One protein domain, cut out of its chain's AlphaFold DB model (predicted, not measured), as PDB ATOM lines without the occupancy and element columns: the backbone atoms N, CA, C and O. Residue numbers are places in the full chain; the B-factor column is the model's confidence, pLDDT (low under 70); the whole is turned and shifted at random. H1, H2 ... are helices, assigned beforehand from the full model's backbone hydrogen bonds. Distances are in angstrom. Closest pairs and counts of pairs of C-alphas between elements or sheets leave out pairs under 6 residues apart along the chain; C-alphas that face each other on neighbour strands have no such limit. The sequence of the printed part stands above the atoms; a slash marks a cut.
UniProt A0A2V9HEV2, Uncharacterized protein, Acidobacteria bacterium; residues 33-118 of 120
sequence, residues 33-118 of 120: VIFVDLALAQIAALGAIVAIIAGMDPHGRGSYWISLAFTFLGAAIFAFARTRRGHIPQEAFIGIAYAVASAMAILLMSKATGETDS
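This is residues 33 to 118 of the 120 residues of an uncharacterized protein of Acidobacteria bacterium (UniProt A0A2V9HEV2). Three long helices make a single elongated layer, with H1 between H2 on one side and H3 on the other. H1 and H2 form a helical hairpin, and the chain then folds back so that H3, the longest helix, runs the same way as H1; in the turn from H2 to H3, residues 83 to 88 stick out. The printed part has 86 residues, with three named helices in the order H1, H2, H3 and no named strand, and its class is all helix. It is only just loose, close to compact, with a radius of gyration of the C-alphas of 14.6 A and spans of 50 by 26 by 16 A.

H1, residues 36 to 53, begins at C-alpha 36 (12.520, -22.395, -57.086) and is 25.8 A long from first to last C-alpha. H2, residues 61 to 80, is 28.5 A long and begins at C-alpha 61 (19.062, -41.189, -41.605). H3, residues 90 to 116, is 40.0 A long and ends at C-alpha 116 (19.962, -24.963, -23.336).

H1 and H2, a hairpin, touch and run opposite ways at a steep tilt of 38 degrees, only just past shallow; their closest C-alphas, Gly 47 and Ser 67, are 4.2 A apart. H1 and H3 touch and run the same way at a shallow tilt of 20 degrees; their closest C-alphas, Ala 39 and Tyr 98, are 4.4 A apart. H2 and H3 are close but not clearly touching, with the closest C-alphas, Phe 78 and Ile 94, 7.6 A apart. Every O i to N i+4 pair is within hydrogen-bond range in H1 and H2, and 22 of 23 are in H3.

The C-alphas farthest apart, those of Arg 85 and Ser 118, are 51.2 A apart. The printed part has no cut, and both links are short. Mean pLDDT of the printed part is 88.6; it is under 70 at residues 83 to 87 and 114 to 118.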
ATOM      1  N   VAL A  33      10.454 -19.631 -63.162       89.88
ATOM      2  CA  VAL A  33      10.616 -20.197 -61.807       89.88
ATOM      3  C   VAL A  33      12.080 -20.263 -61.376       89.88
ATOM      4  O   VAL A  33      12.504 -21.227 -60.747       89.88
ATOM      5  N   ILE A  34      12.859 -19.230 -61.698       91.00
ATOM      6  CA  ILE A  34      14.327 -19.216 -61.564       91.00
ATOM      7  C   ILE A  34      14.781 -19.478 -60.116       91.00
ATOM      8  O   ILE A  34      15.745 -20.205 -59.889       91.00
ATOM      9  N   PHE A  35      14.044 -18.961 -59.128       92.44
ATOM     10  CA  PHE A  35      14.381 -19.072 -57.701       92.44
ATOM     11  C   PHE A  35      13.839 -20.323 -56.999       92.44
ATOM     12  O   PHE A  35      13.980 -20.445 -55.781       92.44
ATOM     13  N   VAL A  36      13.178 -21.239 -57.720       92.88
ATOM     14  CA  VAL A  36      12.520 -22.395 -57.086       92.88
ATOM     15  C   VAL A  36      13.514 -23.279 -56.338       92.88
ATOM     16  O   VAL A  36      13.198 -23.765 -55.256       92.88
ATOM     17  N   ASP A  37      14.724 -23.428 -56.877       92.62
ATOM     18  CA  ASP A  37      15.791 -24.223 -56.272       92.62
ATOM     19  C   ASP A  37      16.217 -23.649 -54.913       92.62
ATOM     20  O   ASP A  37      16.186 -24.348 -53.901       92.62
ATOM     21  N   LEU A  38      16.472 -22.336 -54.855       93.81
ATOM     22  CA  LEU A  38      16.823 -21.637 -53.616       93.81
ATOM     23  C   LEU A  38      15.735 -21.794 -52.541       93.81
ATOM     24  O   LEU A  38      16.036 -22.048 -51.375       93.81
ATOM     25  N   ALA A  39      14.463 -21.674 -52.926       96.56
ATOM     26  CA  ALA A  39      13.354 -21.852 -51.994       96.56
ATOM     27  C   ALA A  39      13.248 -23.297 -51.485       96.56
ATOM     28  O   ALA A  39      13.042 -23.511 -50.290       96.56
ATOM     29  N   LEU A  40      13.419 -24.290 -52.362       96.75
ATOM     30  CA  LEU A  40      13.403 -25.702 -51.975       96.75
ATOM     31  C   LEU A  40      14.569 -26.060 -51.058       96.75
ATOM     32  O   LEU A  40      14.346 -26.748 -50.064       96.75
ATOM     33  N   ALA A  41      15.773 -25.549 -51.325       96.75
ATOM     34  CA  ALA A  41      16.926 -25.725 -50.448       96.75
ATOM     35  C   ALA A  41      16.646 -25.186 -49.035       96.75
ATOM     36  O   ALA A  41      16.955 -25.841 -48.039       96.75
ATOM     37  N   GLN A  42      15.980 -24.033 -48.931       98.00
ATOM     38  CA  GLN A  42      15.626 -23.456 -47.636       98.00
ATOM     39  C   GLN A  42      14.536 -24.247 -46.900       98.00
ATOM     40  O   GLN A  42      14.606 -24.415 -45.683       98.00
ATOM     41  N   ILE A  43      13.544 -24.773 -47.624       98.12
ATOM     42  CA  ILE A  43      12.524 -25.669 -47.060       98.12
ATOM     43  C   ILE A  43      13.166 -26.984 -46.584       98.12
ATOM     44  O   ILE A  43      12.817 -27.485 -45.514       98.12
ATOM     45  N   ALA A  44      14.137 -27.517 -47.328       97.94
ATOM     46  CA  ALA A  44      14.908 -28.692 -46.934       97.94
ATOM     47  C   ALA A  44      15.693 -28.438 -45.638       97.94
ATOM     48  O   ALA A  44      15.660 -29.262 -44.719       97.94
ATOM     49  N   ALA A  45      16.357 -27.281 -45.544       96.62
ATOM     50  CA  ALA A  45      17.091 -26.859 -44.354       96.62
ATOM     51  C   ALA A  45      16.164 -26.690 -43.141       96.62
ATOM     52  O   ALA A  45      16.486 -27.161 -42.052       96.62
ATOM     53  N   LEU A  46      14.980 -26.098 -43.333       97.50
ATOM     54  CA  LEU A  46      13.949 -26.028 -42.297       97.50
ATOM     55  C   LEU A  46      13.548 -27.429 -41.809       97.50
ATOM     56  O   LEU A  46      13.486 -27.653 -40.604       97.50
ATOM     57  N   GLY A  47      13.323 -28.381 -42.719       96.44
ATOM     58  CA  GLY A  47      13.023 -29.768 -42.357       96.44
ATOM     59  C   GLY A  47      14.142 -30.435 -41.551       96.44
ATOM     60  O   GLY A  47      13.866 -31.109 -40.562       96.44
ATOM     61  N   ALA A  48      15.405 -30.199 -41.915       95.88
ATOM     62  CA  ALA A  48      16.549 -30.683 -41.141       95.88
ATOM     63  C   ALA A  48      16.570 -30.085 -39.722       95.88
ATOM     64  O   ALA A  48      16.761 -30.812 -38.752       95.88
ATOM     65  N   ILE A  49      16.294 -28.784 -39.572       95.38
ATOM     66  CA  ILE A  49      16.203 -28.124 -38.257       95.38
ATOM     67  C   ILE A  49      15.054 -28.707 -37.426       95.38
ATOM     68  O   ILE A  49      15.242 -29.002 -36.249       95.38
ATOM     69  N   VAL A  50      13.885 -28.935 -38.032       95.69
ATOM     70  CA  VAL A  50      12.751 -29.591 -37.360       95.69
ATOM     71  C   VAL A  50      13.140 -30.985 -36.860       95.69
ATOM     72  O   VAL A  50      12.805 -31.338 -35.732       95.69
ATOM     73  N   ALA A  51      13.878 -31.761 -37.657       95.00
ATOM     74  CA  ALA A  51      14.367 -33.074 -37.246       95.00
ATOM     75  C   ALA A  51      15.329 -32.991 -36.051       95.00
ATOM     76  O   ALA A  51      15.206 -33.765 -35.104       95.00
ATOM     77  N   ILE A  52      16.257 -32.032 -36.077       92.62
ATOM     78  CA  ILE A  52      17.224 -31.810 -34.994       92.62
ATOM     79  C   ILE A  52      16.501 -31.443 -33.693       92.62
ATOM     80  O   ILE A  52      16.790 -32.019 -32.647       92.62
ATOM     81  N   ILE A  53      15.514 -30.545 -33.752       91.69
ATOM     82  CA  ILE A  53      14.724 -30.133 -32.577       91.69
ATOM     83  C   ILE A  53      13.850 -31.278 -32.057       91.69
ATOM     84  O   ILE A  53      13.631 -31.395 -30.856       91.69
ATOM     85  N   ALA A  54      13.404 -32.178 -32.936       91.56
ATOM     86  CA  ALA A  54      12.735 -33.416 -32.546       91.56
ATOM     87  C   ALA A  54      13.683 -34.455 -31.897       91.56
ATOM     88  O   ALA A  54      13.258 -35.577 -31.621       91.56
ATOM     89  N   GLY A  55      14.955 -34.110 -31.660       90.12
ATOM     90  CA  GLY A  55      15.950 -34.967 -31.013       90.12
ATOM     91  C   GLY A  55      16.612 -35.978 -31.949       90.12
ATOM     92  O   GLY A  55      17.241 -36.928 -31.482       90.12
ATOM     93  N   MET A  56      16.466 -35.819 -33.268       92.31
ATOM     94  CA  MET A  56      17.127 -36.690 -34.240       92.31
ATOM     95  C   MET A  56      18.585 -36.269 -34.443       92.31
ATOM     96  O   MET A  56      18.917 -35.085 -34.421       92.31
ATOM     97  N   ASP A  57      19.455 -37.243 -34.717       90.81
ATOM     98  CA  ASP A  57      20.849 -36.976 -35.082       90.81
ATOM     99  C   ASP A  57      20.917 -36.114 -36.366       90.81
ATOM    100  O   ASP A  57      20.343 -36.522 -37.388       90.81
ATOM    101  N   PRO A  58      21.630 -34.965 -36.355       87.56
ATOM    102  CA  PRO A  58      21.806 -34.108 -37.528       87.56
ATOM    103  C   PRO A  58      22.342 -34.839 -38.766       87.56
ATOM    104  O   PRO A  58      21.952 -34.502 -39.883       87.56
ATOM    105  N   HIS A  59      23.195 -35.852 -38.574       88.75
ATOM    106  CA  HIS A  59      23.795 -36.656 -39.650       88.75
ATOM    107  C   HIS A  59      23.115 -38.027 -39.792       88.75
ATOM    108  O   HIS A  59      23.526 -38.872 -40.593       88.75
ATOM    109  N   GLY A  60      22.058 -38.257 -39.014       91.25
ATOM    110  CA  GLY A  60      21.305 -39.493 -39.009       91.25
ATOM    111  C   GLY A  60      20.377 -39.618 -40.213       91.25
ATOM    112  O   GLY A  60      19.877 -38.644 -40.782       91.25
ATOM    113  N   ARG A  61      20.041 -40.868 -40.548       93.38
ATOM    114  CA  ARG A  61      19.062 -41.189 -41.605       93.38
ATOM    115  C   ARG A  61      17.701 -40.533 -41.348       93.38
ATOM    116  O   ARG A  61      16.985 -40.228 -42.293       93.38
ATOM    117  N   GLY A  62      17.352 -40.322 -40.079       92.75
ATOM    118  CA  GLY A  62      16.128 -39.644 -39.671       92.75
ATOM    119  C   GLY A  62      16.047 -38.197 -40.160       92.75
ATOM    120  O   GLY A  62      15.095 -37.849 -40.853       92.75
ATOM    121  N   SER A  63      17.079 -37.393 -39.878       94.12
ATOM    122  CA  SER A  63      17.189 -36.005 -40.354       94.12
ATOM    123  C   SER A  63      17.121 -35.921 -41.879       94.12
ATOM    124  O   SER A  63      16.360 -35.121 -42.428       94.12
ATOM    125  N   TYR A  64      17.809 -36.839 -42.569       95.88
ATOM    126  CA  TYR A  64      17.744 -36.951 -44.026       95.88
ATOM    127  C   TYR A  64      16.311 -37.167 -44.540       95.88
ATOM    128  O   TYR A  64      15.855 -36.430 -45.413       95.88
ATOM    129  N   TRP A  65      15.574 -38.139 -43.990       97.19
ATOM    130  CA  TRP A  65      14.210 -38.433 -44.442       97.19
ATOM    131  C   TRP A  65      13.224 -37.303 -44.149       97.19
ATOM    132  O   TRP A  65      12.362 -37.028 -44.983       97.19
ATOM    133  N   ILE A  66      13.355 -36.623 -43.007       97.25
ATOM    134  CA  ILE A  66      12.505 -35.472 -42.678       97.25
ATOM    135  C   ILE A  66      12.809 -34.287 -43.598       97.25
ATOM    136  O   ILE A  66      11.885 -33.711 -44.173       97.25
ATOM    137  N   SER A  67      14.085 -33.949 -43.807       97.12
ATOM    138  CA  SER A  67      14.491 -32.886 -44.738       97.12
ATOM    139  C   SER A  67      13.996 -33.165 -46.164       97.12
ATOM    140  O   SER A  67      13.435 -32.287 -46.832       97.12
ATOM    141  N   LEU A  68      14.099 -34.420 -46.607       97.00
ATOM    142  CA  LEU A  68      13.606 -34.857 -47.908       97.00
ATOM    143  C   LEU A  68      12.075 -34.759 -48.011       97.00
ATOM    144  O   LEU A  68      11.559 -34.273 -49.017       97.00
ATOM    145  N   ALA A  69      11.339 -35.157 -46.969       97.75
ATOM    146  CA  ALA A  69       9.883 -35.025 -46.922       97.75
ATOM    147  C   ALA A  69       9.438 -33.557 -47.011       97.75
ATOM    148  O   ALA A  69       8.524 -33.237 -47.772       97.75
ATOM    149  N   PHE A  70      10.119 -32.653 -46.300       97.62
ATOM    150  CA  PHE A  70       9.882 -31.210 -46.400       97.62
ATOM    151  C   PHE A  70      10.149 -30.689 -47.814       97.62
ATOM    152  O   PHE A  70       9.338 -29.939 -48.356       97.62
ATOM    153  N   THR A  71      11.242 -31.125 -48.442       97.00
ATOM    154  CA  THR A  71      11.584 -30.747 -49.823       97.00
ATOM    155  C   THR A  71      10.495 -31.181 -50.800       97.00
ATOM    156  O   THR A  71      10.033 -30.378 -51.610       97.00
ATOM    157  N   PHE A  72      10.031 -32.430 -50.701       97.50
ATOM    158  CA  PHE A  72       8.944 -32.931 -51.541       97.50
ATOM    159  C   PHE A  72       7.626 -32.202 -51.291       97.50
ATOM    160  O   PHE A  72       6.910 -31.910 -52.247       97.50
ATOM    161  N   LEU A  73       7.321 -31.860 -50.037       96.75
ATOM    162  CA  LEU A  73       6.149 -31.057 -49.703       96.75
ATOM    163  C   LEU A  73       6.233 -29.664 -50.344       96.75
ATOM    164  O   LEU A  73       5.284 -29.236 -50.995       96.75
ATOM    165  N   GLY A  74       7.379 -28.987 -50.228       94.81
ATOM    166  CA  GLY A  74       7.627 -27.701 -50.883       94.81
ATOM    167  C   GLY A  74       7.504 -27.791 -52.406       94.81
ATOM    168  O   GLY A  74       6.834 -26.967 -53.028       94.81
ATOM    169  N   ALA A  75       8.075 -28.836 -53.008       94.56
ATOM    170  CA  ALA A  75       8.003 -29.074 -54.446       94.56
ATOM    171  C   ALA A  75       6.562 -29.327 -54.909       94.56
ATOM    172  O   ALA A  75       6.141 -28.776 -55.927       94.56
ATOM    173  N   ALA A  76       5.786 -30.100 -54.145       93.88
ATOM    174  CA  ALA A  76       4.370 -30.320 -54.408       93.88
ATOM    175  C   ALA A  76       3.583 -29.005 -54.326       93.88
ATOM    176  O   ALA A  76       2.835 -28.682 -55.250       93.88
ATOM    177  N   ILE A  77       3.802 -28.201 -53.279       91.50
ATOM    178  CA  ILE A  77       3.170 -26.883 -53.134       91.50
ATOM    179  C   ILE A  77       3.491 -26.002 -54.345       91.50
ATOM    180  O   ILE A  77       2.567 -25.467 -54.948       91.50
ATOM    181  N   PHE A  78       4.755 -25.889 -54.765       90.69
ATOM    182  CA  PHE A  78       5.121 -25.088 -55.940       90.69
ATOM    183  C   PHE A  78       4.559 -25.640 -57.255       90.69
ATOM    184  O   PHE A  78       4.198 -24.860 -58.140       90.69
ATOM    185  N   ALA A  79       4.444 -26.962 -57.389       89.31
ATOM    186  CA  ALA A  79       3.851 -27.593 -58.561       89.31
ATOM    187  C   ALA A  79       2.344 -27.300 -58.679       89.31
ATOM    188  O   ALA A  79       1.868 -27.007 -59.779       89.31
ATOM    189  N   PHE A  80       1.603 -27.335 -57.563       86.81
ATOM    190  CA  PHE A  80       0.150 -27.113 -57.535       86.81
ATOM    191  C   PHE A  80      -0.251 -25.636 -57.432       86.81
ATOM    192  O   PHE A  80      -1.240 -25.235 -58.041       86.81
ATOM    193  N   ALA A  81       0.519 -24.805 -56.724       81.12
ATOM    194  CA  ALA A  81       0.273 -23.363 -56.587       81.12
ATOM    195  C   ALA A  81       0.514 -22.582 -57.891       81.12
ATOM    196  O   ALA A  81       0.247 -21.379 -57.966       81.12
ATOM    197  N   ARG A  82       1.001 -23.264 -58.937       71.25
ATOM    198  CA  ARG A  82       1.195 -22.716 -60.277       71.25
ATOM    199  C   ARG A  82      -0.131 -22.211 -60.844       71.25
ATOM    200  O   ARG A  82      -0.905 -22.936 -61.470       71.25
ATOM    201  N   THR A  83      -0.377 -20.924 -60.646       61.03
ATOM    202  CA  THR A  83      -1.615 -20.276 -61.063       61.03
ATOM    203  C   THR A  83      -1.538 -20.003 -62.562       61.03
ATOM    204  O   THR A  83      -0.705 -19.226 -63.016       61.03
ATOM    205  N   ARG A  84      -2.408 -20.633 -63.363       59.34
ATOM    206  CA  ARG A  84      -2.378 -20.501 -64.833       59.34
ATOM    207  C   ARG A  84      -2.767 -19.108 -65.370       59.34
ATOM    208  O   ARG A  84      -2.671 -18.919 -66.579       59.34
ATOM    209  N   ARG A  85      -3.258 -18.166 -64.544       54.69
ATOM    210  CA  ARG A  85      -3.898 -16.910 -65.019       54.69
ATOM    211  C   ARG A  85      -3.796 -15.668 -64.099       54.69
ATOM    212  O   ARG A  85      -4.642 -14.789 -64.189       54.69
ATOM    213  N   GLY A  86      -2.806 -15.554 -63.215       55.28
ATOM    214  CA  GLY A  86      -2.731 -14.426 -62.266       55.28
ATOM    215  C   GLY A  86      -1.748 -13.323 -62.672       55.28
ATOM    216  O   GLY A  86      -0.638 -13.627 -63.082       55.28
ATOM    217  N   HIS A  87      -2.112 -12.055 -62.457       62.00
ATOM    218  CA  HIS A  87      -1.239 -10.865 -62.546       62.00
ATOM    219  C   HIS A  87      -0.019 -10.880 -61.591       62.00
ATOM    220  O   HIS A  87       0.767  -9.934 -61.587       62.00
ATOM    221  N   ILE A  88       0.132 -11.914 -60.757       72.44
ATOM    222  CA  ILE A  88       1.194 -12.026 -59.756       72.44
ATOM    223  C   ILE A  88       2.298 -12.929 -60.322       72.44
ATOM    224  O   ILE A  88       2.010 -14.084 -60.649       72.44
ATOM    225  N   PRO A  89       3.552 -12.450 -60.425       81.69
ATOM    226  CA  PRO A  89       4.658 -13.278 -60.885       81.69
ATOM    227  C   PRO A  89       4.880 -14.446 -59.918       81.69
ATOM    228  O   PRO A  89       4.951 -14.259 -58.703       81.69
ATOM    229  N   GLN A  90       5.015 -15.662 -60.457       85.94
ATOM    230  CA  GLN A  90       5.231 -16.879 -59.666       85.94
ATOM    231  C   GLN A  90       6.493 -16.783 -58.789       85.94
ATOM    232  O   GLN A  90       6.526 -17.317 -57.681       85.94
ATOM    233  N   GLU A  91       7.497 -16.032 -59.238       88.81
ATOM    234  CA  GLU A  91       8.720 -15.757 -58.483       88.81
ATOM    235  C   GLU A  91       8.468 -15.025 -57.163       88.81
ATOM    236  O   GLU A  91       9.163 -15.292 -56.187       88.81
ATOM    237  N   ALA A  92       7.441 -14.173 -57.078       90.44
ATOM    238  CA  ALA A  92       7.090 -13.518 -55.819       90.44
ATOM    239  C   ALA A  92       6.583 -14.533 -54.785       90.44
ATOM    240  O   ALA A  92       6.963 -14.471 -53.619       90.44
ATOM    241  N   PHE A  93       5.777 -15.509 -55.214       90.00
ATOM    242  CA  PHE A  93       5.326 -16.592 -54.339       90.00
ATOM    243  C   PHE A  93       6.500 -17.445 -53.847       90.00
ATOM    244  O   PHE A  93       6.595 -17.746 -52.659       90.00
ATOM    245  N   ILE A  94       7.427 -17.781 -54.749       93.31
ATOM    246  CA  ILE A  94       8.651 -18.520 -54.418       93.31
ATOM    247  C   ILE A  94       9.509 -17.727 -53.418       93.31
ATOM    248  O   ILE A  94       9.963 -18.287 -52.422       93.31
ATOM    249  N   GLY A  95       9.680 -16.420 -53.635       93.94
ATOM    250  CA  GLY A  95      10.430 -15.539 -52.740       93.94
ATOM    251  C   GLY A  95       9.814 -15.432 -51.344       93.94
ATOM    252  O   GLY A  95      10.534 -15.499 -50.349       93.94
ATOM    253  N   ILE A  96       8.482 -15.339 -51.246       94.25
ATOM    254  CA  ILE A  96       7.773 -15.353 -49.956       94.25
ATOM    255  C   ILE A  96       7.987 -16.692 -49.247       94.25
ATOM    256  O   ILE A  96       8.321 -16.707 -48.066       94.25
ATOM    257  N   ALA A  97       7.841 -17.813 -49.957       94.56
ATOM    258  CA  ALA A  97       8.064 -19.138 -49.383       94.56
ATOM    259  C   ALA A  97       9.504 -19.307 -48.869       94.56
ATOM    260  O   ALA A  97       9.699 -19.802 -47.759       94.56
ATOM    261  N   TYR A  98      10.501 -18.829 -49.624       96.56
ATOM    262  CA  TYR A  98      11.893 -18.773 -49.177       96.56
ATOM    263  C   TYR A  98      12.053 -17.935 -47.900       96.56
ATOM    264  O   TYR A  98      12.641 -18.404 -46.928       96.56
ATOM    265  N   ALA A  99      11.508 -16.715 -47.870       97.44
ATOM    266  CA  ALA A  99      11.620 -15.825 -46.714       97.44
ATOM    267  C   ALA A  99      10.960 -16.418 -45.459       97.44
ATOM    268  O   ALA A  99      11.541 -16.367 -44.376       97.44
ATOM    269  N   VAL A 100       9.781 -17.030 -45.609       97.25
ATOM    270  CA  VAL A 100       9.074 -17.723 -44.522       97.25
ATOM    271  C   VAL A 100       9.889 -18.914 -44.023       97.25
ATOM    272  O   VAL A 100      10.102 -19.028 -42.819       97.25
ATOM    273  N   ALA A 101      10.401 -19.764 -44.918       97.25
ATOM    274  CA  ALA A 101      11.217 -20.913 -44.532       97.25
ATOM    275  C   ALA A 101      12.509 -20.487 -43.810       97.25
ATOM    276  O   ALA A 101      12.850 -21.061 -42.777       97.25
ATOM    277  N   SER A 102      13.186 -19.443 -44.300       96.75
ATOM    278  CA  SER A 102      14.360 -18.837 -43.654       96.75
ATOM    279  C   SER A 102      14.040 -18.300 -42.264       96.75
ATOM    280  O   SER A 102      14.732 -18.625 -41.301       96.75
ATOM    281  N   ALA A 103      12.978 -17.502 -42.135       97.75
ATOM    282  CA  ALA A 103      12.578 -16.930 -40.856       97.75
ATOM    283  C   ALA A 103      12.208 -18.025 -39.848       97.75
ATOM    284  O   ALA A 103      12.657 -17.986 -38.706       97.75
ATOM    285  N   MET A 104      11.446 -19.036 -40.275       97.06
ATOM    286  CA  MET A 104      11.103 -20.182 -39.433       97.06
ATOM    287  C   MET A 104      12.342 -20.967 -39.004       97.06
ATOM    288  O   MET A 104      12.456 -21.301 -37.830       97.06
ATOM    289  N   ALA A 105      13.280 -21.224 -39.917       95.12
ATOM    290  CA  ALA A 105      14.528 -21.916 -39.614       95.12
ATOM    291  C   ALA A 105      15.323 -21.175 -38.528       95.12
ATOM    292  O   ALA A 105      15.723 -21.779 -37.535       95.12
ATOM    293  N   ILE A 106      15.483 -19.857 -38.678       94.44
ATOM    294  CA  ILE A 106      16.171 -19.007 -37.700       94.44
ATOM    295  C   ILE A 106      15.437 -19.012 -36.354       94.44
ATOM    296  O   ILE A 106      16.071 -19.186 -35.316       94.44
ATOM    297  N   LEU A 107      14.110 -18.846 -36.351       95.06
ATOM    298  CA  LEU A 107      13.306 -18.822 -35.125       95.06
ATOM    299  C   LEU A 107      13.379 -20.144 -34.360       95.06
ATOM    300  O   LEU A 107      13.584 -20.141 -33.148       95.06
ATOM    301  N   LEU A 108      13.226 -21.265 -35.061       93.75
ATOM    302  CA  LEU A 108      13.295 -22.599 -34.474       93.75
ATOM    303  C   LEU A 108      14.683 -22.882 -33.900       93.75
ATOM    304  O   LEU A 108      14.795 -23.329 -32.761       93.75
ATOM    305  N   MET A 109      15.736 -22.545 -34.644       90.12
ATOM    306  CA  MET A 109      17.109 -22.696 -34.170       90.12
ATOM    307  C   MET A 109      17.383 -21.816 -32.942       90.12
ATOM    308  O   MET A 109      17.956 -22.276 -31.961       90.12
ATOM    309  N   SER A 110      16.916 -20.563 -32.955       91.19
ATOM    310  CA  SER A 110      17.064 -19.646 -31.820       91.19
ATOM    311  C   SER A 110      16.345 -20.147 -30.566       91.19
ATOM    312  O   SER A 110      16.859 -19.959 -29.465       91.19
ATOM    313  N   LYS A 111      15.172 -20.771 -30.714       86.06
ATOM    314  CA  LYS A 111      14.439 -21.383 -29.600       86.06
ATOM    315  C   LYS A 111      15.187 -22.576 -29.014       86.06
ATOM    316  O   LYS A 111      15.338 -22.630 -27.799       86.06
ATOM    317  N   ALA A 112      15.706 -23.454 -29.870       79.31
ATOM    318  CA  ALA A 112      16.471 -24.620 -29.445       79.31
ATOM    319  C   ALA A 112      17.716 -24.236 -28.622       79.31
ATOM    320  O   ALA A 112      17.984 -24.846 -27.594       79.31
ATOM    321  N   THR A 113      18.439 -23.183 -29.024       74.00
ATOM    322  CA  THR A 113      19.602 -22.681 -28.270       74.00
ATOM    323  C   THR A 113      19.209 -21.994 -26.954       74.00
ATOM    324  O   THR A 113      19.922 -22.105 -25.960       74.00
ATOM    325  N   GLY A 114      18.068 -21.297 -26.910       66.88
ATOM    326  CA  GLY A 114      17.601 -20.613 -25.696       66.88
ATOM    327  C   GLY A 114      17.139 -21.554 -24.571       66.88
ATOM    328  O   GLY A 114      17.229 -21.200 -23.397       66.88
ATOM    329  N   GLU A 115      16.673 -22.761 -24.899       59.28
ATOM    330  CA  GLU A 115      16.319 -23.791 -23.905       59.28
ATOM    331  C   GLU A 115      17.556 -24.418 -23.238       59.28
ATOM    332  O   GLU A 115      17.506 -24.758 -22.057       59.28
ATOM    333  N   THR A 116      18.699 -24.486 -23.929       55.88
ATOM    334  CA  THR A 116      19.962 -24.963 -23.336       55.88
ATOM    335  C   THR A 116      20.571 -24.007 -22.304       55.88
ATOM    336  O   THR A 116      21.221 -24.481 -21.378       55.88
ATOM    337  N   ASP A 117      20.308 -22.699 -22.389       56.25
ATOM    338  CA  ASP A 117      20.819 -21.699 -21.428       56.25
ATOM    339  C   ASP A 117      19.941 -21.547 -20.166       56.25
ATOM    340  O   ASP A 117      20.277 -20.789 -19.257       56.25
ATOM    341  N   SER A 118      18.802 -22.250 -20.091       51.62
ATOM    342  CA  SER A 118      17.838 -22.150 -18.980       51.62
ATOM    343  C   SER A 118      17.744 -23.399 -18.093       51.62
ATOM    344  O   SER A 118      16.925 -23.424 -17.173       51.62
TER     345      SER A 118